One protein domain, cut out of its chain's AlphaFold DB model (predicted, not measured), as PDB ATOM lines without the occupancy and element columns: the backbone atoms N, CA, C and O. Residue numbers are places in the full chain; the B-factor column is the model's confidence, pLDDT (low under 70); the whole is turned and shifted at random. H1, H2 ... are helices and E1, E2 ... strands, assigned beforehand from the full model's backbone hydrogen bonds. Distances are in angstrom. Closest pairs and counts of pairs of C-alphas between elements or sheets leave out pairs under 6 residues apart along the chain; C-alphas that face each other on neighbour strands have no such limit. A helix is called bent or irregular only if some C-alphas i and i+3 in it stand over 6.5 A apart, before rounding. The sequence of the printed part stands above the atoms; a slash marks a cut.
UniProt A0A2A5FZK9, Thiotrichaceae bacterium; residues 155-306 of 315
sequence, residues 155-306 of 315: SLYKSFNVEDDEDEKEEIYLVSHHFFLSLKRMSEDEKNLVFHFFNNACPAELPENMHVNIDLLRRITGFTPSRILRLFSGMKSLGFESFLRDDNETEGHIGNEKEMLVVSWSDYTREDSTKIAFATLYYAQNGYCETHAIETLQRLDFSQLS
ATOM      1  N   SER A 155      -1.119  -2.889 -54.812       94.50
ATOM      2  CA  SER A 155      -0.724  -3.907 -55.789       94.50
ATOM      3  C   SER A 155      -1.039  -5.318 -55.293       94.50
ATOM      4  O   SER A 155      -1.395  -6.182 -56.100       94.50
ATOM      5  N   LEU A 156      -0.976  -5.541 -53.976       94.81
ATOM      6  CA  LEU A 156      -1.379  -6.801 -53.367       94.81
ATOM      7  C   LEU A 156      -2.895  -6.979 -53.472       94.81
ATOM      8  O   LEU A 156      -3.332  -8.000 -53.992       94.81
ATOM      9  N   TYR A 157      -3.695  -5.977 -53.094       96.81
ATOM     10  CA  TYR A 157      -5.162  -6.051 -53.185       96.81
ATOM     11  C   TYR A 157      -5.636  -6.359 -54.609       96.81
ATOM     12  O   TYR A 157      -6.415  -7.287 -54.846       96.81
ATOM     13  N   LYS A 158      -5.040  -5.675 -55.593       95.31
ATOM     14  CA  LYS A 158      -5.297  -5.927 -57.011       95.31
ATOM     15  C   LYS A 158      -4.982  -7.370 -57.422       95.31
ATOM     16  O   LYS A 158      -5.711  -7.940 -58.228       95.31
ATOM     17  N   SER A 159      -3.931  -7.982 -56.871       94.56
ATOM     18  CA  SER A 159      -3.576  -9.377 -57.174       94.56
ATOM     19  C   SER A 159      -4.618 -10.399 -56.703       94.56
ATOM     20  O   SER A 159      -4.733 -11.475 -57.295       94.56
ATOM     21  N   PHE A 160      -5.407 -10.046 -55.685       95.62
ATOM     22  CA  PHE A 160      -6.528 -10.840 -55.182       95.62
ATOM     23  C   PHE A 160      -7.875 -10.446 -55.816       95.62
ATOM     24  O   PHE A 160      -8.873 -11.108 -55.562       95.62
ATOM     25  N   ASN A 161      -7.894  -9.458 -56.721       96.50
ATOM     26  CA  ASN A 161      -9.101  -8.842 -57.292       96.50
ATOM     27  C   ASN A 161     -10.011  -8.187 -56.238       96.50
ATOM     28  O   ASN A 161     -11.233  -8.220 -56.371       96.50
ATOM     29  N   VAL A 162      -9.406  -7.582 -55.214       94.62
ATOM     30  CA  VAL A 162     -10.099  -6.867 -54.137       94.62
ATOM     31  C   VAL A 162      -9.829  -5.373 -54.313       94.62
ATOM     32  O   VAL A 162      -8.709  -4.917 -54.106       94.62
ATOM     33  N   GLU A 163     -10.823  -4.599 -54.751       88.88
ATOM     34  CA  GLU A 163     -10.674  -3.143 -54.961       88.88
ATOM     35  C   GLU A 163     -11.638  -2.308 -54.109       88.88
ATOM     36  O   GLU A 163     -11.245  -1.231 -53.669       88.88
ATOM     37  N   ASP A 164     -12.835  -2.815 -53.801       92.31
ATOM     38  CA  ASP A 164     -13.899  -2.062 -53.111       92.31
ATOM     39  C   ASP A 164     -14.416  -2.753 -51.829       92.31
ATOM     40  O   ASP A 164     -15.409  -2.315 -51.248       92.31
ATOM     41  N   ASP A 165     -13.775  -3.842 -51.396       95.56
ATOM     42  CA  ASP A 165     -14.105  -4.559 -50.157       95.56
ATOM     43  C   ASP A 165     -13.070  -4.213 -49.077       95.56
ATOM     44  O   ASP A 165     -11.948  -4.720 -49.090       95.56
ATOM     45  N   GLU A 166     -13.409  -3.263 -48.201       93.62
ATOM     46  CA  GLU A 166     -12.494  -2.776 -47.159       93.62
ATOM     47  C   GLU A 166     -12.209  -3.831 -46.083       93.62
ATOM     48  O   GLU A 166     -11.074  -3.911 -45.616       93.62
ATOM     49  N   ASP A 167     -13.187  -4.683 -45.755       94.31
ATOM     50  CA  ASP A 167     -13.006  -5.758 -44.775       94.31
ATOM     51  C   ASP A 167     -11.998  -6.790 -45.321       94.31
ATOM     52  O   ASP A 167     -11.040  -7.164 -44.642       94.31
ATOM     53  N   GLU A 168     -12.139  -7.199 -46.589       95.44
ATOM     54  CA  GLU A 168     -11.201  -8.139 -47.216       95.44
ATOM     55  C   GLU A 168      -9.801  -7.522 -47.417       95.44
ATOM     56  O   GLU A 168      -8.787  -8.209 -47.244       95.44
ATOM     57  N   LYS A 169      -9.702  -6.219 -47.730       96.12
ATOM     58  CA  LYS A 169      -8.409  -5.508 -47.775       96.12
ATOM     59  C   LYS A 169      -7.719  -5.505 -46.417       96.12
ATOM     60  O   LYS A 169      -6.513  -5.754 -46.366       96.12
ATOM     61  N   GLU A 170      -8.455  -5.217 -45.346       94.31
ATOM     62  CA  GLU A 170      -7.921  -5.212 -43.985       94.31
ATOM     63  C   GLU A 170      -7.391  -6.601 -43.608       94.31
ATOM     64  O   GLU A 170      -6.258  -6.726 -43.142       94.31
ATOM     65  N   GLU A 171      -8.141  -7.662 -43.904       95.19
ATOM     66  CA  GLU A 171      -7.702  -9.038 -43.663       95.19
ATOM     67  C   GLU A 171      -6.426  -9.392 -44.452       95.19
ATOM     68  O   GLU A 171      -5.480  -9.952 -43.888       95.19
ATOM     69  N   ILE A 172      -6.344  -9.030 -45.741       96.88
ATOM     70  CA  ILE A 172      -5.137  -9.240 -46.563       96.88
ATOM     71  C   ILE A 172      -3.950  -8.443 -46.007       96.88
ATOM     72  O   ILE A 172      -2.829  -8.965 -45.935       96.88
ATOM     73  N   TYR A 173      -4.173  -7.189 -45.608       96.50
ATOM     74  CA  TYR A 173      -3.151  -6.341 -45.001       96.50
ATOM     75  C   TYR A 173      -2.610  -6.966 -43.714       96.50
ATOM     76  O   TYR A 173      -1.400  -7.114 -43.572       96.50
ATOM     77  N   LEU A 174      -3.486  -7.396 -42.802       95.31
ATOM     78  CA  LEU A 174      -3.084  -7.983 -41.526       95.31
ATOM     79  C   LEU A 174      -2.230  -9.238 -41.724       95.31
ATOM     80  O   LEU A 174      -1.140  -9.327 -41.159       95.31
ATOM     81  N   VAL A 175      -2.664 -10.172 -42.575       97.50
ATOM     82  CA  VAL A 175      -1.914 -11.415 -42.822       97.50
ATOM     83  C   VAL A 175      -0.568 -11.144 -43.498       97.50
ATOM     84  O   VAL A 175       0.460 -11.700 -43.093       97.50
ATOM     85  N   SER A 176      -0.528 -10.263 -44.501       97.88
ATOM     86  CA  SER A 176       0.726  -9.885 -45.170       97.88
ATOM     87  C   SER A 176       1.687  -9.138 -44.237       97.88
ATOM     88  O   SER A 176       2.893  -9.407 -44.242       97.88
ATOM     89  N   HIS A 177       1.167  -8.276 -43.363       96.50
ATOM     90  CA  HIS A 177       1.952  -7.578 -42.353       96.50
ATOM     91  C   HIS A 177       2.463  -8.529 -41.257       96.50
ATOM     92  O   HIS A 177       3.631  -8.462 -40.876       96.50
ATOM     93  N   HIS A 178       1.658  -9.490 -40.788       97.12
ATOM     94  CA  HIS A 178       2.119 -10.541 -39.875       97.12
ATOM     95  C   HIS A 178       3.252 -11.372 -40.484       97.12
ATOM     96  O   HIS A 178       4.235 -11.670 -39.797       97.12
ATOM     97  N   PHE A 179       3.159 -11.696 -41.776       98.19
ATOM     98  CA  PHE A 179       4.240 -12.363 -42.494       98.19
ATOM     99  C   PHE A 179       5.513 -11.509 -42.515       98.19
ATOM    100  O   PHE A 179       6.587 -11.991 -42.146       98.19
ATOM    101  N   PHE A 180       5.396 -10.221 -42.845       97.31
ATOM    102  CA  PHE A 180       6.498  -9.259 -42.778       97.31
ATOM    103  C   PHE A 180       7.142  -9.191 -41.379       97.31
ATOM    104  O   PHE A 180       8.368  -9.257 -41.247       97.31
ATOM    105  N   LEU A 181       6.340  -9.153 -40.309       94.94
ATOM    106  CA  LEU A 181       6.838  -9.172 -38.930       94.94
ATOM    107  C   LEU A 181       7.554 -10.484 -38.579       94.94
ATOM    108  O   LEU A 181       8.530 -10.467 -37.823       94.94
ATOM    109  N   SER A 182       7.109 -11.618 -39.122       96.94
ATOM    110  CA  SER A 182       7.834 -12.887 -39.005       96.94
ATOM    111  C   SER A 182       9.200 -12.820 -39.690       96.94
ATOM    112  O   SER A 182      10.184 -13.236 -39.081       96.94
ATOM    113  N   LEU A 183       9.299 -12.224 -40.884       97.25
ATOM    114  CA  LEU A 183      10.579 -12.009 -41.575       97.25
ATOM    115  C   LEU A 183      11.523 -11.084 -40.788       97.25
ATOM    116  O   LEU A 183      12.724 -11.338 -40.724       97.25
ATOM    117  N   LYS A 184      11.000 -10.043 -40.127       94.44
ATOM    118  CA  LYS A 184      11.789  -9.120 -39.281       94.44
ATOM    119  C   LYS A 184      12.465  -9.813 -38.091       94.44
ATOM    120  O   LYS A 184      13.488  -9.344 -37.601       94.44
ATOM    121  N   ARG A 185      11.911 -10.939 -37.623       95.12
ATOM    122  CA  ARG A 185      12.441 -11.730 -36.494       95.12
ATOM    123  C   ARG A 185      13.469 -12.783 -36.917       95.12
ATOM    124  O   ARG A 185      14.051 -13.429 -36.048       95.12
ATOM    125  N   MET A 186      13.668 -12.972 -38.218       96.25
ATOM    126  CA  MET A 186      14.582 -13.970 -38.762       96.25
ATOM    127  C   MET A 186      16.029 -13.480 -38.787       96.25
ATOM    128  O   MET A 186      16.323 -12.306 -39.021       96.25
ATOM    129  N   SER A 187      16.951 -14.422 -38.626       96.19
ATOM    130  CA  SER A 187      18.354 -14.238 -38.995       96.19
ATOM    131  C   SER A 187      18.519 -14.031 -40.509       96.19
ATOM    132  O   SER A 187      17.645 -14.375 -41.304       96.19
ATOM    133  N   GLU A 188      19.671 -13.504 -40.935       94.94
ATOM    134  CA  GLU A 188      19.990 -13.344 -42.365       94.94
ATOM    135  C   GLU A 188      19.930 -14.673 -43.131       94.94
ATOM    136  O   GLU A 188      19.409 -14.721 -44.242       94.94
ATOM    137  N   ASP A 189      20.399 -15.767 -42.520       96.56
ATOM    138  CA  ASP A 189      20.343 -17.106 -43.117       96.56
ATOM    139  C   ASP A 189      18.902 -17.593 -43.327       96.56
ATOM    140  O   ASP A 189      18.598 -18.197 -44.355       96.56
ATOM    141  N   GLU A 190      18.026 -17.358 -42.347       97.81
ATOM    142  CA  GLU A 190      16.606 -17.718 -42.419       97.81
ATOM    143  C   GLU A 190      15.897 -16.898 -43.497       97.81
ATOM    144  O   GLU A 190      15.267 -17.489 -44.372       97.81
ATOM    145  N   LYS A 191      16.091 -15.569 -43.518       97.06
ATOM    146  CA  LYS A 191      15.569 -14.697 -44.583       97.06
ATOM    147  C   LYS A 191      16.043 -15.150 -45.960       97.06
ATOM    148  O   LYS A 191      15.232 -15.332 -46.862       97.06
ATOM    149  N   ASN A 192      17.347 -15.402 -46.110       95.88
ATOM    150  CA  ASN A 192      17.931 -15.868 -47.365       95.88
ATOM    151  C   ASN A 192      17.285 -17.172 -47.848       95.88
ATOM    152  O   ASN A 192      16.925 -17.303 -49.017       95.88
ATOM    153  N   LEU A 193      17.103 -18.134 -46.941       97.38
ATOM    154  CA  LEU A 193      16.468 -19.403 -47.268       97.38
ATOM    155  C   LEU A 193      14.992 -19.231 -47.649       97.38
ATOM    156  O   LEU A 193      14.552 -19.840 -48.622       97.38
ATOM    157  N   VAL A 194      14.242 -18.407 -46.913       97.56
ATOM    158  CA  VAL A 194      12.822 -18.135 -47.173       97.56
ATOM    159  C   VAL A 194      12.635 -17.446 -48.524       97.56
ATOM    160  O   VAL A 194      11.826 -17.912 -49.323       97.56
ATOM    161  N   PHE A 195      13.407 -16.403 -48.836       96.50
ATOM    162  CA  PHE A 195      13.290 -15.703 -50.120       96.50
ATOM    163  C   PHE A 195      13.622 -16.616 -51.298       96.50
ATOM    164  O   PHE A 195      12.855 -16.694 -52.255       96.50
ATOM    165  N   HIS A 196      14.707 -17.390 -51.207       95.69
ATOM    166  CA  HIS A 196      15.027 -18.357 -52.253       95.69
ATOM    167  C   HIS A 196      13.999 -19.485 -52.353       95.69
ATOM    168  O   HIS A 196      13.732 -19.938 -53.466       95.69
ATOM    169  N   PHE A 197      13.393 -19.914 -51.243       96.62
ATOM    170  CA  PHE A 197      12.280 -20.858 -51.278       96.62
ATOM    171  C   PHE A 197      11.094 -20.286 -52.053       96.62
ATOM    172  O   PHE A 197      10.724 -20.863 -53.067       96.62
ATOM    173  N   PHE A 198      10.538 -19.142 -51.647       94.69
ATOM    174  CA  PHE A 198       9.347 -18.585 -52.299       94.69
ATOM    175  C   PHE A 198       9.585 -18.202 -53.769       94.69
ATOM    176  O   PHE A 198       8.666 -18.322 -54.574       94.69
ATOM    177  N   ASN A 199      10.814 -17.829 -54.141       92.81
ATOM    178  CA  ASN A 199      11.162 -17.504 -55.528       92.81
ATOM    179  C   ASN A 199      11.295 -18.725 -56.443       92.81
ATOM    180  O   ASN A 199      11.153 -18.594 -57.656       92.81
ATOM    181  N   ASN A 200      11.601 -19.900 -55.888       93.50
ATOM    182  CA  ASN A 200      11.908 -21.099 -56.676       93.50
ATOM    183  C   ASN A 200      10.922 -22.250 -56.448       93.50
ATOM    184  O   ASN A 200      10.975 -23.253 -57.163       93.50
ATOM    185  N   ALA A 201      10.047 -22.142 -55.449       95.38
ATOM    186  CA  ALA A 201       9.049 -23.150 -55.149       95.38
ATOM    187  C   ALA A 201       7.876 -23.096 -56.132       95.38
ATOM    188  O   ALA A 201       7.458 -22.042 -56.607       95.38
ATOM    189  N   CYS A 202       7.323 -24.269 -56.414       94.94
ATOM    190  CA  CYS A 202       6.129 -24.431 -57.219       94.94
ATOM    191  C   CYS A 202       4.889 -23.978 -56.421       94.94
ATOM    192  O   CYS A 202       4.652 -24.512 -55.332       94.94
ATOM    193  N   PRO A 203       4.070 -23.050 -56.956       96.12
ATOM    194  CA  PRO A 203       2.845 -22.577 -56.307       96.12
ATOM    195  C   PRO A 203       1.600 -23.436 -56.615       96.12
ATOM    196  O   PRO A 203       0.488 -23.026 -56.297       96.12
ATOM    197  N   ALA A 204       1.740 -24.593 -57.274       94.31
ATOM    198  CA  ALA A 204       0.596 -25.370 -57.774       94.31
ATOM    199  C   ALA A 204      -0.318 -25.953 -56.675       94.31
ATOM    200  O   ALA A 204      -1.467 -26.273 -56.964       94.31
ATOM    201  N   GLU A 205       0.184 -26.086 -55.443       95.31
ATOM    202  CA  GLU A 205      -0.557 -26.576 -54.268       95.31
ATOM    203  C   GLU A 205      -0.999 -25.432 -53.329       95.31
ATOM    204  O   GLU A 205      -1.271 -25.664 -52.153       95.31
ATOM    205  N   LEU A 206      -1.046 -24.186 -53.817       96.38
ATOM    206  CA  LEU A 206      -1.653 -23.083 -53.070       96.38
ATOM    207  C   LEU A 206      -3.188 -23.221 -53.048       96.38
ATOM    208  O   LEU A 206      -3.777 -23.550 -54.083       96.38
ATOM    209  N   PRO A 207      -3.857 -22.834 -51.942       96.56
ATOM    210  CA  PRO A 207      -3.315 -22.125 -50.776       96.56
ATOM    211  C   PRO A 207      -2.631 -22.989 -49.707       96.56
ATOM    212  O   PRO A 207      -2.071 -22.434 -48.763       96.56
ATOM    213  N   GLU A 208      -2.668 -24.311 -49.815       96.25
ATOM    214  CA  GLU A 208      -2.260 -25.208 -48.737       96.25
ATOM    215  C   GLU A 208      -0.753 -25.148 -48.469       96.25
ATOM    216  O   GLU A 208      -0.326 -25.063 -47.315       96.25
ATOM    217  N   ASN A 209       0.066 -25.211 -49.518       96.75
ATOM    218  CA  ASN A 209       1.519 -25.207 -49.398       96.75
ATOM    219  C   ASN A 209       2.216 -24.829 -50.714       96.75
ATOM    220  O   ASN A 209       1.603 -24.661 -51.767       96.75
ATOM    221  N   MET A 210       3.537 -24.723 -50.644       97.00
ATOM    222  CA  MET A 210       4.413 -24.710 -51.807       97.00
ATOM    223  C   MET A 210       5.486 -25.778 -51.642       97.00
ATOM    224  O   MET A 210       5.798 -26.199 -50.525       97.00
ATOM    225  N   HIS A 211       6.102 -26.191 -52.746       95.44
ATOM    226  CA  HIS A 211       7.152 -27.201 -52.697       95.44
ATOM    227  C   HIS A 211       8.294 -26.931 -53.669       95.44
ATOM    228  O   HIS A 211       8.105 -26.385 -54.754       95.44
ATOM    229  N   VAL A 212       9.498 -27.356 -53.295       94.12
ATOM    230  CA  VAL A 212      10.699 -27.230 -54.125       94.12
ATOM    231  C   VAL A 212      11.615 -28.428 -53.922       94.12
ATOM    232  O   VAL A 212      11.660 -29.016 -52.842       94.12
ATOM    233  N   ASN A 213      12.376 -28.784 -54.952       91.94
ATOM    234  CA  ASN A 213      13.418 -29.790 -54.805       91.94
ATOM    235  C   ASN A 213      14.528 -29.265 -53.873       91.94
ATOM    236  O   ASN A 213      15.073 -28.180 -54.098       91.94
ATOM    237  N   ILE A 214      14.881 -30.027 -52.835       92.38
ATOM    238  CA  ILE A 214      15.866 -29.575 -51.844       92.38
ATOM    239  C   ILE A 214      17.279 -29.390 -52.434       92.38
ATOM    240  O   ILE A 214      18.017 -28.513 -51.975       92.38
ATOM    241  N   ASP A 215      17.650 -30.132 -53.487       90.69
ATOM    242  CA  ASP A 215      18.929 -29.954 -54.194       90.69
ATOM    243  C   ASP A 215      19.001 -28.587 -54.882       90.69
ATOM    244  O   ASP A 215      20.062 -27.960 -54.909       90.69
ATOM    245  N   LEU A 216      17.873 -28.084 -55.401       92.38
ATOM    246  CA  LEU A 216      17.820 -26.757 -56.011       92.38
ATOM    247  C   LEU A 216      18.142 -25.679 -54.970       92.38
ATOM    248  O   LEU A 216      19.029 -24.854 -55.192       92.38
ATOM    249  N   LEU A 217      17.506 -25.741 -53.795       94.06
ATOM    250  CA  LEU A 217      17.816 -24.823 -52.696       94.06
ATOM    251  C   LEU A 217      19.268 -24.943 -52.243       94.06
ATOM    252  O   LEU A 217      19.917 -23.922 -52.023       94.06
ATOM    253  N   ARG A 218      19.808 -26.164 -52.140       95.38
ATOM    254  CA  ARG A 218      21.221 -26.396 -51.804       95.38
ATOM    255  C   ARG A 218      22.157 -25.679 -52.776       95.38
ATOM    256  O   ARG A 218      23.165 -25.123 -52.344       95.38
ATOM    257  N   ARG A 219      21.846 -25.689 -54.076       94.50
ATOM    258  CA  ARG A 219      22.660 -25.034 -55.114       94.50
ATOM    259  C   ARG A 219      22.578 -23.517 -55.053       94.50
ATOM    260  O   ARG A 219      23.616 -22.876 -55.157       94.50
ATOM    261  N   ILE A 220      21.375 -22.970 -54.889       94.06
ATOM    262  CA  ILE A 220      21.148 -21.519 -54.906       94.06
ATOM    263  C   ILE A 220      21.672 -20.876 -53.616       94.06
ATOM    264  O   ILE A 220      22.390 -19.884 -53.661       94.06
ATOM    265  N   THR A 221      21.376 -21.476 -52.462       94.75
ATOM    266  CA  THR A 221      21.766 -20.925 -51.150       94.75
ATOM    267  C   THR A 221      23.188 -21.303 -50.725       94.75
ATOM    268  O   THR A 221      23.756 -20.688 -49.824       94.75
ATOM    269  N   GLY A 222      23.757 -22.369 -51.299       96.31
ATOM    270  CA  GLY A 222      25.004 -22.979 -50.826       96.31
ATOM    271  C   GLY A 222      24.876 -23.723 -49.486       96.31
ATOM    272  O   GLY A 222      25.876 -24.201 -48.945       96.31
ATOM    273  N   PHE A 223      23.672 -23.834 -48.917       97.62
ATOM    274  CA  PHE A 223      23.437 -24.525 -47.649       97.62
ATOM    275  C   PHE A 223      23.332 -26.033 -47.853       97.62
ATOM    276  O   PHE A 223      22.729 -26.501 -48.809       97.62
ATOM    277  N   THR A 224      23.872 -26.828 -46.926       96.50
ATOM    278  CA  THR A 224      23.676 -28.286 -46.967       96.50
ATOM    279  C   THR A 224      22.203 -28.647 -46.727       96.50
ATOM    280  O   THR A 224      21.531 -27.930 -45.979       96.50
ATOM    281  N   PRO A 225      21.696 -29.782 -47.252       94.19
ATOM    282  CA  PRO A 225      20.317 -30.215 -47.002       94.19
ATOM    283  C   PRO A 225      19.974 -30.278 -45.507       94.19
ATOM    284  O   PRO A 225      18.954 -29.755 -45.070       94.19
ATOM    285  N   SER A 226      20.883 -30.797 -44.673       95.25
ATOM    286  CA  SER A 226      20.687 -30.827 -43.217       95.25
ATOM    287  C   SER A 226      20.593 -29.433 -42.584       95.25
ATOM    288  O   SER A 226      19.875 -29.263 -41.601       95.25
ATOM    289  N   ARG A 227      21.306 -28.428 -43.118       97.62
ATOM    290  CA  ARG A 227      21.191 -27.036 -42.653       97.62
ATOM    291  C   ARG A 227      19.846 -26.442 -43.059       97.62
ATOM    292  O   ARG A 227      19.216 -25.830 -42.206       97.62
ATOM    293  N   ILE A 228      19.409 -26.662 -44.300       97.56
ATOM    294  CA  ILE A 228      18.100 -26.220 -44.812       97.56
ATOM    295  C   ILE A 228      16.976 -26.748 -43.913       97.56
ATOM    296  O   ILE A 228      16.202 -25.965 -43.370       97.56
ATOM    297  N   LEU A 229      16.951 -28.062 -43.667       96.00
ATOM    298  CA  LEU A 229      15.943 -28.697 -42.811       96.00
ATOM    299  C   LEU A 229      15.982 -28.169 -41.374       96.00
ATOM    300  O   LEU A 229      14.938 -27.944 -40.768       96.00
ATOM    301  N   ARG A 230      17.180 -27.937 -40.821       97.38
ATOM    302  CA  ARG A 230      17.333 -27.376 -39.473       97.38
ATOM    303  C   ARG A 230      16.789 -25.949 -39.377       97.38
ATOM    304  O   ARG A 230      16.159 -25.637 -38.374       97.38
ATOM    305  N   LEU A 231      17.046 -25.104 -40.377       98.00
ATOM    306  CA  LEU A 231      16.546 -23.727 -40.410       98.00
ATOM    307  C   LEU A 231      15.015 -23.714 -40.501       98.00
ATOM    308  O   LEU A 231      14.373 -23.131 -39.635       98.00
ATOM    309  N   PHE A 232      14.416 -24.443 -41.450       97.25
ATOM    310  CA  PHE A 232      12.952 -24.524 -41.553       97.25
ATOM    311  C   PHE A 232      12.288 -25.101 -40.299       97.25
ATOM    312  O   PHE A 232      11.299 -24.554 -39.821       97.25
ATOM    313  N   SER A 233      12.880 -26.135 -39.696       94.56
ATOM    314  CA  SER A 233      12.408 -26.682 -38.419       94.56
ATOM    315  C   SER A 233      12.449 -25.649 -37.279       94.56
ATOM    316  O   SER A 233      11.553 -25.630 -36.434       94.56
ATOM    317  N   GLY A 234      13.459 -24.772 -37.268       95.88
ATOM    318  CA  GLY A 234      13.594 -23.677 -36.302       95.88
ATOM    319  C   GLY A 234      12.576 -22.549 -36.492       95.88
ATOM    320  O   GLY A 234      12.163 -21.935 -35.512       95.88
ATOM    321  N   MET A 235      12.100 -22.332 -37.721       97.62
ATOM    322  CA  MET A 235      11.134 -21.278 -38.052       97.62
ATOM    323  C   MET A 235       9.678 -21.637 -37.711       97.62
ATOM    324  O   MET A 235       8.775 -20.837 -37.958       97.62
ATOM    325  N   LYS A 236       9.420 -22.789 -37.072       95.81
ATOM    326  CA  LYS A 236       8.064 -23.180 -36.655       95.81
ATOM    327  C   LYS A 236       7.389 -22.164 -35.737       95.81
ATOM    328  O   LYS A 236       6.199 -21.901 -35.872       95.81
ATOM    329  N   SER A 237       8.144 -21.540 -34.836       94.44
ATOM    330  CA  SER A 237       7.623 -20.472 -33.972       94.44
ATOM    331  C   SER A 237       7.321 -19.162 -34.711       94.44
ATOM    332  O   SER A 237       6.756 -18.257 -34.109       94.44
ATOM    333  N   LEU A 238       7.709 -19.045 -35.984       96.50
ATOM    334  CA  LEU A 238       7.425 -17.904 -36.862       96.50
ATOM    335  C   LEU A 238       6.285 -18.200 -37.858       96.50
ATOM    336  O   LEU A 238       6.066 -17.423 -38.787       96.50
ATOM    337  N   GLY A 239       5.571 -19.317 -37.666       96.56
ATOM    338  CA  GLY A 239       4.416 -19.718 -38.476       96.56
ATOM    339  C   GLY A 239       4.739 -20.655 -39.640       96.56
ATOM    340  O   GLY A 239       3.843 -20.971 -40.415       96.56
ATOM    341  N   PHE A 240       5.990 -21.108 -39.786       97.94
ATOM    342  CA  PHE A 240       6.383 -22.019 -40.865       97.94
ATOM    343  C   PHE A 240       6.150 -23.481 -40.490       97.94
ATOM    344  O   PHE A 240       6.676 -23.972 -39.491       97.94
ATOM    345  N   GLU A 241       5.448 -24.219 -41.338       97.12
ATOM    346  CA  GLU A 241       5.417 -25.676 -41.263       97.12
ATOM    347  C   GLU A 241       6.141 -26.261 -42.466       97.12
ATOM    348  O   GLU A 241       5.973 -25.800 -43.590       97.12
ATOM    349  N   SER A 242       6.987 -27.263 -42.230       96.56
ATOM    350  CA  SER A 242       7.799 -27.860 -43.286       96.56
ATOM    351  C   SER A 242       7.961 -29.357 -43.099       96.56
ATOM    352  O   SER A 242       8.204 -29.817 -41.978       96.56
ATOM    353  N   PHE A 243       7.917 -30.108 -44.193       94.75
ATOM    354  CA  PHE A 243       8.197 -31.541 -44.206       94.75
ATOM    355  C   PHE A 243       8.764 -31.977 -45.559       94.75
ATOM    356  O   PHE A 243       8.693 -31.249 -46.547       94.75
ATOM    357  N   LEU A 244       9.354 -33.172 -45.594       93.06
ATOM    358  CA  LEU A 244       9.815 -33.797 -46.831       93.06
ATOM    359  C   LEU A 244       8.740 -34.732 -47.383       93.06
ATOM    360  O   LEU A 244       8.141 -35.503 -46.629       93.06
ATOM    361  N   ARG A 245       8.525 -34.683 -48.696       88.75
ATOM    362  CA  ARG A 245       7.669 -35.607 -49.448       88.75
ATOM    363  C   ARG A 245       8.468 -36.230 -50.586       88.75
ATOM    364  O   ARG A 245       9.252 -35.532 -51.221       88.75
ATOM    365  N   ASP A 246       8.225 -37.510 -50.860       82.94
ATOM    366  CA  ASP A 246       8.772 -38.177 -52.042       82.94
ATOM    367  C   ASP A 246       8.111 -37.654 -53.332       82.94
ATOM    368  O   ASP A 246       6.881 -37.625 -53.443       82.94
ATOM    369  N   ASP A 247       8.921 -37.287 -54.325       73.00
ATOM    370  CA  ASP A 247       8.472 -37.078 -55.699       73.00
ATOM    371  C   ASP A 247       8.306 -38.432 -56.403       73.00
ATOM    372  O   ASP A 247       9.278 -39.118 -56.741       73.00
ATOM    373  N   ASN A 248       7.047 -38.823 -56.601       66.19
ATOM    374  CA  ASN A 248       6.668 -40.050 -57.296       66.19
ATOM    375  C   ASN A 248       6.320 -39.806 -58.777       66.19
ATOM    376  O   ASN A 248       6.073 -40.770 -59.498       66.19
ATOM    377  N   GLU A 249       6.296 -38.555 -59.258       64.06
ATOM    378  CA  GLU A 249       5.913 -38.242 -60.645       64.06
ATOM    379  C   GLU A 249       7.038 -38.529 -61.648       64.06
ATOM    380  O   GLU A 249       6.806 -38.666 -62.849       64.06
ATOM    381  N   THR A 250       8.266 -38.675 -61.153       60.00
ATOM    382  CA  THR A 250       9.477 -38.809 -61.965       60.00
ATOM    383  C   THR A 250      10.085 -40.215 -61.926       60.00
ATOM    384  O   THR A 250      11.252 -40.386 -62.291       60.00
ATOM    385  N   GLU A 251       9.333 -41.256 -61.541       60.72
ATOM    386  CA  GLU A 251       9.832 -42.642 -61.505       60.72
ATOM    387  C   GLU A 251      10.601 -43.035 -62.788       60.72
ATOM    388  O   GLU A 251      10.113 -42.898 -63.908       60.72
ATOM    389  N   GLY A 252      11.842 -43.513 -62.623       64.12
ATOM    390  CA  GLY A 252      12.717 -43.943 -63.723       64.12
ATOM    391  C   GLY A 252      13.683 -42.884 -64.277       64.12
ATOM    392  O   GLY A 252      14.526 -43.230 -65.105       64.12
ATOM    393  N   HIS A 253      13.622 -41.632 -63.812       66.94
ATOM    394  CA  HIS A 253      14.564 -40.577 -64.206       66.94
ATOM    395  C   HIS A 253      15.850 -40.607 -63.352       66.94
ATOM    396  O   HIS A 253      15.853 -41.020 -62.191       66.94
ATOM    397  N   ILE A 254      16.983 -40.208 -63.944       60.66
ATOM    398  CA  ILE A 254      18.292 -40.153 -63.268       60.66
ATOM    399  C   ILE A 254      18.422 -38.807 -62.547       60.66
ATOM    400  O   ILE A 254      18.161 -37.772 -63.149       60.66
ATOM    401  N   GLY A 255      18.909 -38.817 -61.303       58.44
ATOM    402  CA  GLY A 255      19.150 -37.590 -60.531       58.44
ATOM    403  C   GLY A 255      17.970 -37.134 -59.671       58.44
ATOM    404  O   GLY A 255      18.039 -36.050 -59.103       58.44
ATOM    405  N   ASN A 256      16.930 -37.960 -59.533       58.31
ATOM    406  CA  ASN A 256      15.835 -37.703 -58.604       58.31
ATOM    407  C   ASN A 256      16.328 -37.884 -57.164       58.31
ATOM    408  O   ASN A 256      16.209 -38.965 -56.581       58.31
ATOM    409  N   GLU A 257      16.873 -36.827 -56.568       56.78
ATOM    410  CA  GLU A 257      16.678 -36.662 -55.133       56.78
ATOM    411  C   GLU A 257      15.168 -36.511 -54.945       56.78
ATOM    412  O   GLU A 257      14.577 -35.512 -55.349       56.78
ATOM    413  N   LYS A 258      14.540 -37.574 -54.430       61.25
ATOM    414  CA  LYS A 258      13.085 -37.683 -54.275       61.25
ATOM    415  C   LYS A 258      12.524 -36.678 -53.274       61.25
ATOM    416  O   LYS A 258      11.322 -36.607 -53.107       61.25
ATOM    417  N   GLU A 259      13.368 -35.925 -52.587       79.44
ATOM    418  CA  GLU A 259      12.963 -35.121 -51.449       79.44
ATOM    419  C   GLU A 259      12.507 -33.734 -51.907       79.44
ATOM    420  O   GLU A 259      13.294 -32.801 -52.097       79.44
ATOM    421  N   MET A 260      11.195 -33.603 -52.067       90.56
ATOM    422  CA  MET A 260      10.540 -32.310 -52.176       90.56
ATOM    423  C   MET A 260      10.389 -31.739 -50.776       90.56
ATOM    424  O   MET A 260       9.754 -32.339 -49.906       90.56
ATOM    425  N   LEU A 261      10.974 -30.567 -50.560       95.12
ATOM    426  CA  LEU A 261      10.707 -29.778 -49.376       95.12
ATOM    427  C   LEU A 261       9.385 -29.050 -49.581       95.12
ATOM    428  O   LEU A 261       9.280 -28.190 -50.454       95.12
ATOM    429  N   VAL A 262       8.402 -29.405 -48.766       96.75
ATOM    430  CA  VAL A 262       7.095 -28.758 -48.705       96.75
ATOM    431  C   VAL A 262       7.114 -27.758 -47.559       96.75
ATOM    432  O   VAL A 262       7.560 -28.105 -46.463       96.75
ATOM    433  N   VAL A 263       6.645 -26.536 -47.803       97.75
ATOM    434  CA  VAL A 263       6.544 -25.482 -46.789       97.75
ATOM    435  C   VAL A 263       5.208 -24.759 -46.919       97.75
ATOM    436  O   VAL A 263       4.764 -24.444 -48.022       97.75
ATOM    437  N   SER A 264       4.592 -24.468 -45.782       98.06
ATOM    438  CA  SER A 264       3.453 -23.562 -45.652       98.06
ATOM    439  C   SER A 264       3.749 -22.503 -44.593       98.06
ATOM    440  O   SER A 264       4.641 -22.669 -43.753       98.06
ATOM    441  N   TRP A 265       3.008 -21.397 -44.644       98.31
ATOM    442  CA  TRP A 265       3.068 -20.357 -43.627       98.31
ATOM    443  C   TRP A 265       1.662 -19.968 -43.175       98.31
ATOM    444  O   TRP A 265       0.761 -19.820 -43.998       98.31
ATOM    445  N   SER A 266       1.478 -19.783 -41.869       96.00
ATOM    446  CA  SER A 266       0.216 -19.315 -41.303       96.00
ATOM    447  C   SER A 266       0.435 -18.462 -40.059       96.00
ATOM    448  O   SER A 266       1.288 -18.765 -39.223       96.00
ATOM    449  N   ASP A 267      -0.387 -17.426 -39.914       92.31
ATOM    450  CA  ASP A 267      -0.582 -16.693 -38.662       92.31
ATOM    451  C   ASP A 267      -1.803 -17.200 -37.866       92.31
ATOM    452  O   ASP A 267      -2.170 -16.619 -36.846       92.31
ATOM    453  N   TYR A 268      -2.409 -18.305 -38.318       91.56
ATOM    454  CA  TYR A 268      -3.611 -18.944 -37.778       91.56
ATOM    455  C   TYR A 268      -4.899 -18.116 -37.873       91.56
ATOM    456  O   TYR A 268      -5.905 -18.502 -37.274       91.56
ATOM    457  N   THR A 269      -4.900 -17.014 -38.626       89.94
ATOM    458  CA  THR A 269      -6.096 -16.180 -38.819       89.94
ATOM    459  C   THR A 269      -6.905 -16.602 -40.045       89.94
ATOM    460  O   THR A 269      -8.133 -16.530 -40.016       89.94
ATOM    461  N   ARG A 270      -6.236 -17.099 -41.098       91.25
ATOM    462  CA  ARG A 270      -6.858 -17.489 -42.376       91.25
ATOM    463  C   ARG A 270      -6.289 -18.774 -42.968       91.25
ATOM    464  O   ARG A 270      -5.091 -19.052 -42.861       91.25
ATOM    465  N   GLU A 271      -7.136 -19.518 -43.679       91.50
ATOM    466  CA  GLU A 271      -6.745 -20.744 -44.394       91.50
ATOM    467  C   GLU A 271      -5.825 -20.463 -45.596       91.50
ATOM    468  O   GLU A 271      -4.962 -21.276 -45.912       91.50
ATOM    469  N   ASP A 272      -5.946 -19.293 -46.232       95.19
ATOM    470  CA  ASP A 272      -5.164 -18.900 -47.409       95.19
ATOM    471  C   ASP A 272      -3.872 -18.125 -47.094       95.19
ATOM    472  O   ASP A 272      -3.253 -17.543 -47.989       95.19
ATOM    473  N   SER A 273      -3.407 -18.182 -45.841       96.88
ATOM    474  CA  SER A 273      -2.211 -17.473 -45.363       96.88
ATOM    475  C   SER A 273      -0.960 -17.721 -46.218       96.88
ATOM    476  O   SER A 273      -0.252 -16.772 -46.554       96.88
ATOM    477  N   THR A 274      -0.694 -18.967 -46.641       98.00
ATOM    478  CA  THR A 274       0.477 -19.282 -47.487       98.00
ATOM    479  C   THR A 274       0.393 -18.575 -48.839       98.00
ATOM    480  O   THR A 274       1.401 -18.090 -49.351       98.00
ATOM    481  N   LYS A 275      -0.811 -18.480 -49.419       98.00
ATOM    482  CA  LYS A 275      -1.041 -17.786 -50.692       98.00
ATOM    483  C   LYS A 275      -0.805 -16.284 -50.545       98.00
ATOM    484  O   LYS A 275      -0.180 -15.692 -51.423       98.00
ATOM    485  N   ILE A 276      -1.257 -15.683 -49.442       98.06
ATOM    486  CA  ILE A 276      -1.015 -14.266 -49.133       98.06
ATOM    487  C   ILE A 276       0.477 -14.008 -48.902       98.06
ATOM    488  O   ILE A 276       1.016 -13.063 -49.475       98.06
ATOM    489  N   ALA A 277       1.179 -14.868 -48.157       98.00
ATOM    490  CA  ALA A 277       2.627 -14.768 -47.958       98.00
ATOM    491  C   ALA A 277       3.412 -14.882 -49.277       98.00
ATOM    492  O   ALA A 277       4.301 -14.070 -49.545       98.00
ATOM    493  N   PHE A 278       3.043 -15.838 -50.140       97.81
ATOM    494  CA  PHE A 278       3.617 -15.965 -51.480       97.81
ATOM    495  C   PHE A 278       3.384 -14.705 -52.315       97.81
ATOM    496  O   PHE A 278       4.343 -14.151 -52.849       97.81
ATOM    497  N   ALA A 279       2.142 -14.216 -52.397       97.69
ATOM    498  CA  ALA A 279       1.821 -13.001 -53.141       97.69
ATOM    499  C   ALA A 279       2.584 -11.783 -52.588       97.69
ATOM    500  O   ALA A 279       3.147 -11.007 -53.355       97.69
ATOM    501  N   THR A 280       2.691 -11.664 -51.266       97.81
ATOM    502  CA  THR A 280       3.441 -10.597 -50.590       97.81
ATOM    503  C   THR A 280       4.897 -10.550 -51.060       97.81
ATOM    504  O   THR A 280       5.374  -9.485 -51.438       97.81
ATOM    505  N   LEU A 281       5.599 -11.687 -51.125       96.56
ATOM    506  CA  LEU A 281       6.972 -11.721 -51.653       96.56
ATOM    507  C   LEU A 281       7.031 -11.561 -53.165       96.56
ATOM    508  O   LEU A 281       7.904 -10.856 -53.662       96.56
ATOM    509  N   TYR A 282       6.139 -12.221 -53.897       95.31
ATOM    510  CA  TYR A 282       6.145 -12.210 -55.354       95.31
ATOM    511  C   TYR A 282       5.959 -10.787 -55.898       95.31
ATOM    512  O   TYR A 282       6.743 -10.331 -56.726       95.31
ATOM    513  N   TYR A 283       4.973 -10.049 -55.382       95.56
ATOM    514  CA  TYR A 283       4.689  -8.684 -55.826       95.56
ATOM    515  C   TYR A 283       5.684  -7.653 -55.272       95.56
ATOM    516  O   TYR A 283       5.940  -6.662 -55.951       95.56
ATOM    517  N   ALA A 284       6.312  -7.897 -54.114       94.88
ATOM    518  CA  ALA A 284       7.371  -7.028 -53.579       94.88
ATOM    519  C   ALA A 284       8.635  -6.981 -54.459       94.88
ATOM    520  O   ALA A 284       9.477  -6.101 -54.297       94.88
ATOM    521  N   GLN A 285       8.771  -7.920 -55.395       92.31
ATOM    522  CA  GLN A 285       9.909  -8.014 -56.309       92.31
ATOM    523  C   GLN A 285       9.613  -7.431 -57.694       92.31
ATOM    524  O   GLN A 285      10.510  -7.369 -58.535       92.31
ATOM    525  N   ASN A 286       8.373  -7.010 -57.957       90.25
ATOM    526  CA  ASN A 286       7.993  -6.471 -59.257       90.25
ATOM    527  C   ASN A 286       8.857  -5.269 -59.632       90.25
ATOM    528  O   ASN A 286       9.101  -4.390 -58.816       90.25
ATOM    529  N   GLY A 287       9.271  -5.213 -60.895       86.38
ATOM    530  CA  GLY A 287      10.149  -4.158 -61.397       86.38
ATOM    531  C   GLY A 287      11.635  -4.459 -61.234       86.38
ATOM    532  O   GLY A 287      12.403  -3.939 -62.030       86.38
ATOM    533  N   TYR A 288      12.036  -5.342 -60.313       89.81
ATOM    534  CA  TYR A 288      13.442  -5.686 -60.088       89.81
ATOM    535  C   TYR A 288      13.905  -6.895 -60.904       89.81
ATOM    536  O   TYR A 288      13.146  -7.836 -61.153       89.81
ATOM    537  N   CYS A 289      15.191  -6.924 -61.270       89.94
ATOM    538  CA  CYS A 289      15.815  -8.192 -61.651       89.94
ATOM    539  C   CYS A 289      16.033  -9.096 -60.420       89.94
ATOM    540  O   CYS A 289      16.012  -8.632 -59.282       89.94
ATOM    541  N   GLU A 290      16.284 -10.393 -60.632       85.50
ATOM    542  CA  GLU A 290      16.413 -11.382 -59.547       85.50
ATOM    543  C   GLU A 290      17.437 -10.975 -58.470       85.50
ATOM    544  O   GLU A 290      17.193 -11.147 -57.277       85.50
ATOM    545  N   THR A 291      18.576 -10.403 -58.871       88.00
ATOM    546  CA  THR A 291      19.616  -9.979 -57.923       88.00
ATOM    547  C   THR A 291      19.142  -8.823 -57.041       88.00
ATOM    548  O   THR A 291      19.238  -8.921 -55.818       88.00
ATOM    549  N   HIS A 292      18.566  -7.768 -57.624       89.38
ATOM    550  CA  HIS A 292      18.087  -6.617 -56.849       89.38
ATOM    551  C   HIS A 292      16.844  -6.946 -56.031       89.38
ATOM    552  O   HIS A 292      16.704  -6.444 -54.919       89.38
ATOM    553  N   ALA A 293      15.995  -7.853 -56.513       90.50
ATOM    554  CA  ALA A 293      14.879  -8.388 -55.749       90.50
ATOM    555  C   ALA A 293      15.355  -9.009 -54.424       90.50
ATOM    556  O   ALA A 293      14.849  -8.659 -53.358       90.50
ATOM    557  N   ILE A 294      16.380  -9.870 -54.464       90.31
ATOM    558  CA  ILE A 294      16.949 -10.474 -53.251       90.31
ATOM    559  C   ILE A 294      17.598  -9.419 -52.347       90.31
ATOM    560  O   ILE A 294      17.367  -9.437 -51.139       90.31
ATOM    561  N   GLU A 295      18.377  -8.481 -52.893       90.56
ATOM    562  CA  GLU A 295      19.006  -7.414 -52.096       90.56
ATOM    563  C   GLU A 295      17.978  -6.529 -51.374       90.56
ATOM    564  O   GLU A 295      18.165  -6.169 -50.208       90.56
ATOM    565  N   THR A 296      16.883  -6.197 -52.053       91.31
ATOM    566  CA  THR A 296      15.775  -5.401 -51.519       91.31
ATOM    567  C   THR A 296      15.006  -6.172 -50.444       91.31
ATOM    568  O   THR A 296      14.805  -5.655 -49.343       91.31
ATOM    569  N   LEU A 297      14.683  -7.447 -50.683       93.50
ATOM    570  CA  LEU A 297      14.040  -8.302 -49.682       93.50
ATOM    571  C   LEU A 297      14.918  -8.524 -48.440       93.50
ATOM    572  O   LEU A 297      14.401  -8.572 -47.325       93.50
ATOM    573  N   GLN A 298      16.246  -8.597 -48.580       93.06
ATOM    574  CA  GLN A 298      17.161  -8.710 -47.432       93.06
ATOM    575  C   GLN A 298      17.082  -7.509 -46.482       93.06
ATOM    576  O   GLN A 298      17.180  -7.689 -45.261       93.06
ATOM    577  N   ARG A 299      16.829  -6.313 -47.026       91.94
ATOM    578  CA  ARG A 299      16.535  -5.083 -46.268       91.94
ATOM    579  C   ARG A 299      15.074  -4.982 -45.818       91.94
ATOM    580  O   ARG A 299      14.702  -4.016 -45.162       91.94
ATOM    581  N   LEU A 300      14.246  -5.978 -46.141       94.50
ATOM    582  CA  LEU A 300      12.807  -5.974 -45.890       94.50
ATOM    583  C   LEU A 300      12.140  -4.717 -46.458       94.50
ATOM    584  O   LEU A 300      11.367  -4.050 -45.777       94.50
ATOM    585  N   ASP A 301      12.476  -4.382 -47.698       93.81
ATOM    586  CA  ASP A 301      11.828  -3.313 -48.446       93.81
ATOM    587  C   ASP A 301      10.720  -3.892 -49.333       93.81
ATOM    588  O   ASP A 301      10.978  -4.602 -50.302       93.81
ATOM    589  N   PHE A 302       9.473  -3.597 -48.970       95.44
ATOM    590  CA  PHE A 302       8.270  -4.025 -49.681       95.44
ATOM    591  C   PHE A 302       7.609  -2.861 -50.436       95.44
ATOM    592  O   PHE A 302       6.412  -2.896 -50.719       95.44
ATOM    593  N   SER A 303       8.376  -1.821 -50.783       93.62
ATOM    594  CA  SER A 303       7.890  -0.636 -51.509       93.62
ATOM    595  C   SER A 303       7.161  -0.948 -52.818       93.62
ATOM    596  O   SER A 303       6.209  -0.250 -53.161       93.62
ATOM    597  N   GLN A 304       7.498  -2.043 -53.500       93.94
ATOM    598  CA  GLN A 304       6.816  -2.438 -54.739       93.94
ATOM    599  C   GLN A 304       5.374  -2.928 -54.542       93.94
ATOM    600  O   GLN A 304       4.645  -3.097 -55.520       93.94
ATOM    601  N   LEU A 305       4.926  -3.157 -53.300       95.81
ATOM    602  CA  LEU A 305       3.531  -3.513 -53.026       95.81
ATOM    603  C   LEU A 305       2.564  -2.336 -53.179       95.81
ATOM    604  O   LEU A 305       1.354  -2.564 -53.208       95.81
ATOM    605  N   SER A 306       3.063  -1.103 -53.288       94.69
ATOM    606  CA  SER A 306       2.231   0.083 -53.460       94.69
ATOM    607  C   SER A 306       2.648   0.895 -54.679       94.69
ATOM    608  O   SER A 306       3.827   1.189 -54.850       94.69
TER     609      SER A 306
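AT A GLANCE: This is residues 155 to 306 of the 315 residues of a protein of Thiotrichaceae bacterium (UniProt A0A2A5FZK9). A small sheet of three strands has crossed helices over one face, and H3, in the middle of the helices, touches H4, H5, H6 and H7. H6 joins this body to H1 and H2 towards one end of the long axis, and residues 247 to 258, the loop of the hairpin E2 and E3, make the other end. The 152 printed residues hold seven named helices and three named strands, in the order H1 H2 H3 E1 H4 H5 E2 E3 H6 H7; the class is mostly helix, and the antiparallel sheet runs E1 E3 E2. The whole is compact, with a radius of gyration of the C-alphas of 15.6 A, and elongated, spanning 51 by 30 by 29 A.

HOW THE PARTS SIT: H1, residues 155 to 160, touches residues 279 to 283 of H6, which is residues 273 to 284; the closest C-alphas, of Leu 156 and Thr 280, are 6.7 A apart. H2, residues 166 to 184, touches H6 about perpendicular, at 78 degrees, with the C-alphas of Ser 176 and Ala 277 closest at 5.9 A. The hub is H3, residues 188 to 200, which touches H6 about perpendicular, at 88 degrees, with the C-alphas of Phe 198 and Phe 278 closest at 6.4 A. E1, residues 210 to 213, is antiparallel to E3, residues 259 to 265, with N 212 and O 261 within hydrogen-bond range at 3.0 A. E3 and E2, residues 240 to 246, form a hairpin, with N 243 and O 262 at 3.0 A. H3, H4, residues 214 to 221, and H5, residues 225 to 238, make two layers with the sheet, helices on one face. E1, H4 and H5, and E2 form a split strand-helix-strand unit, with E3 between its strands and a right-handed crossover. H5 runs along the strands, at 7 degrees to E2 on the local plane and a height over the sheet of 8.3 A. H6 only grazes the sheet, with residues 273 to 278. H7, residues 290 to 298, touches H3 at a steep tilt of 41 degrees, with the C-alphas of Lys 191 and Gln 298 closest at 6.8 A. Every O i to N i+4 pair is within hydrogen-bond range in H1, H2, H3, H4, H6 and H7, against 7 of 10 in H5, which is irregular: C-alphas 234 and 237 are 7.2 A apart.

IN THESE COORDINATES: H1 begins at C-alpha 155, (-0.724, -3.907, -55.789). H2 measures 26.3 A, H3 18.2 A, H5 20.5 A, E2 19.8 A, E3 19.4 A and H6 16.4 A. H7 ends at C-alpha 298, (17.161, -8.710, -47.432).

THE WHOLE: The two C-alphas farthest apart, of Glu 166 and Gly 252, are 51.0 A apart. The printed part has no cut, and E2 to E3 is the long link. The mean pLDDT of the printed part is 92.2, and residues 248 to 258 are under 70.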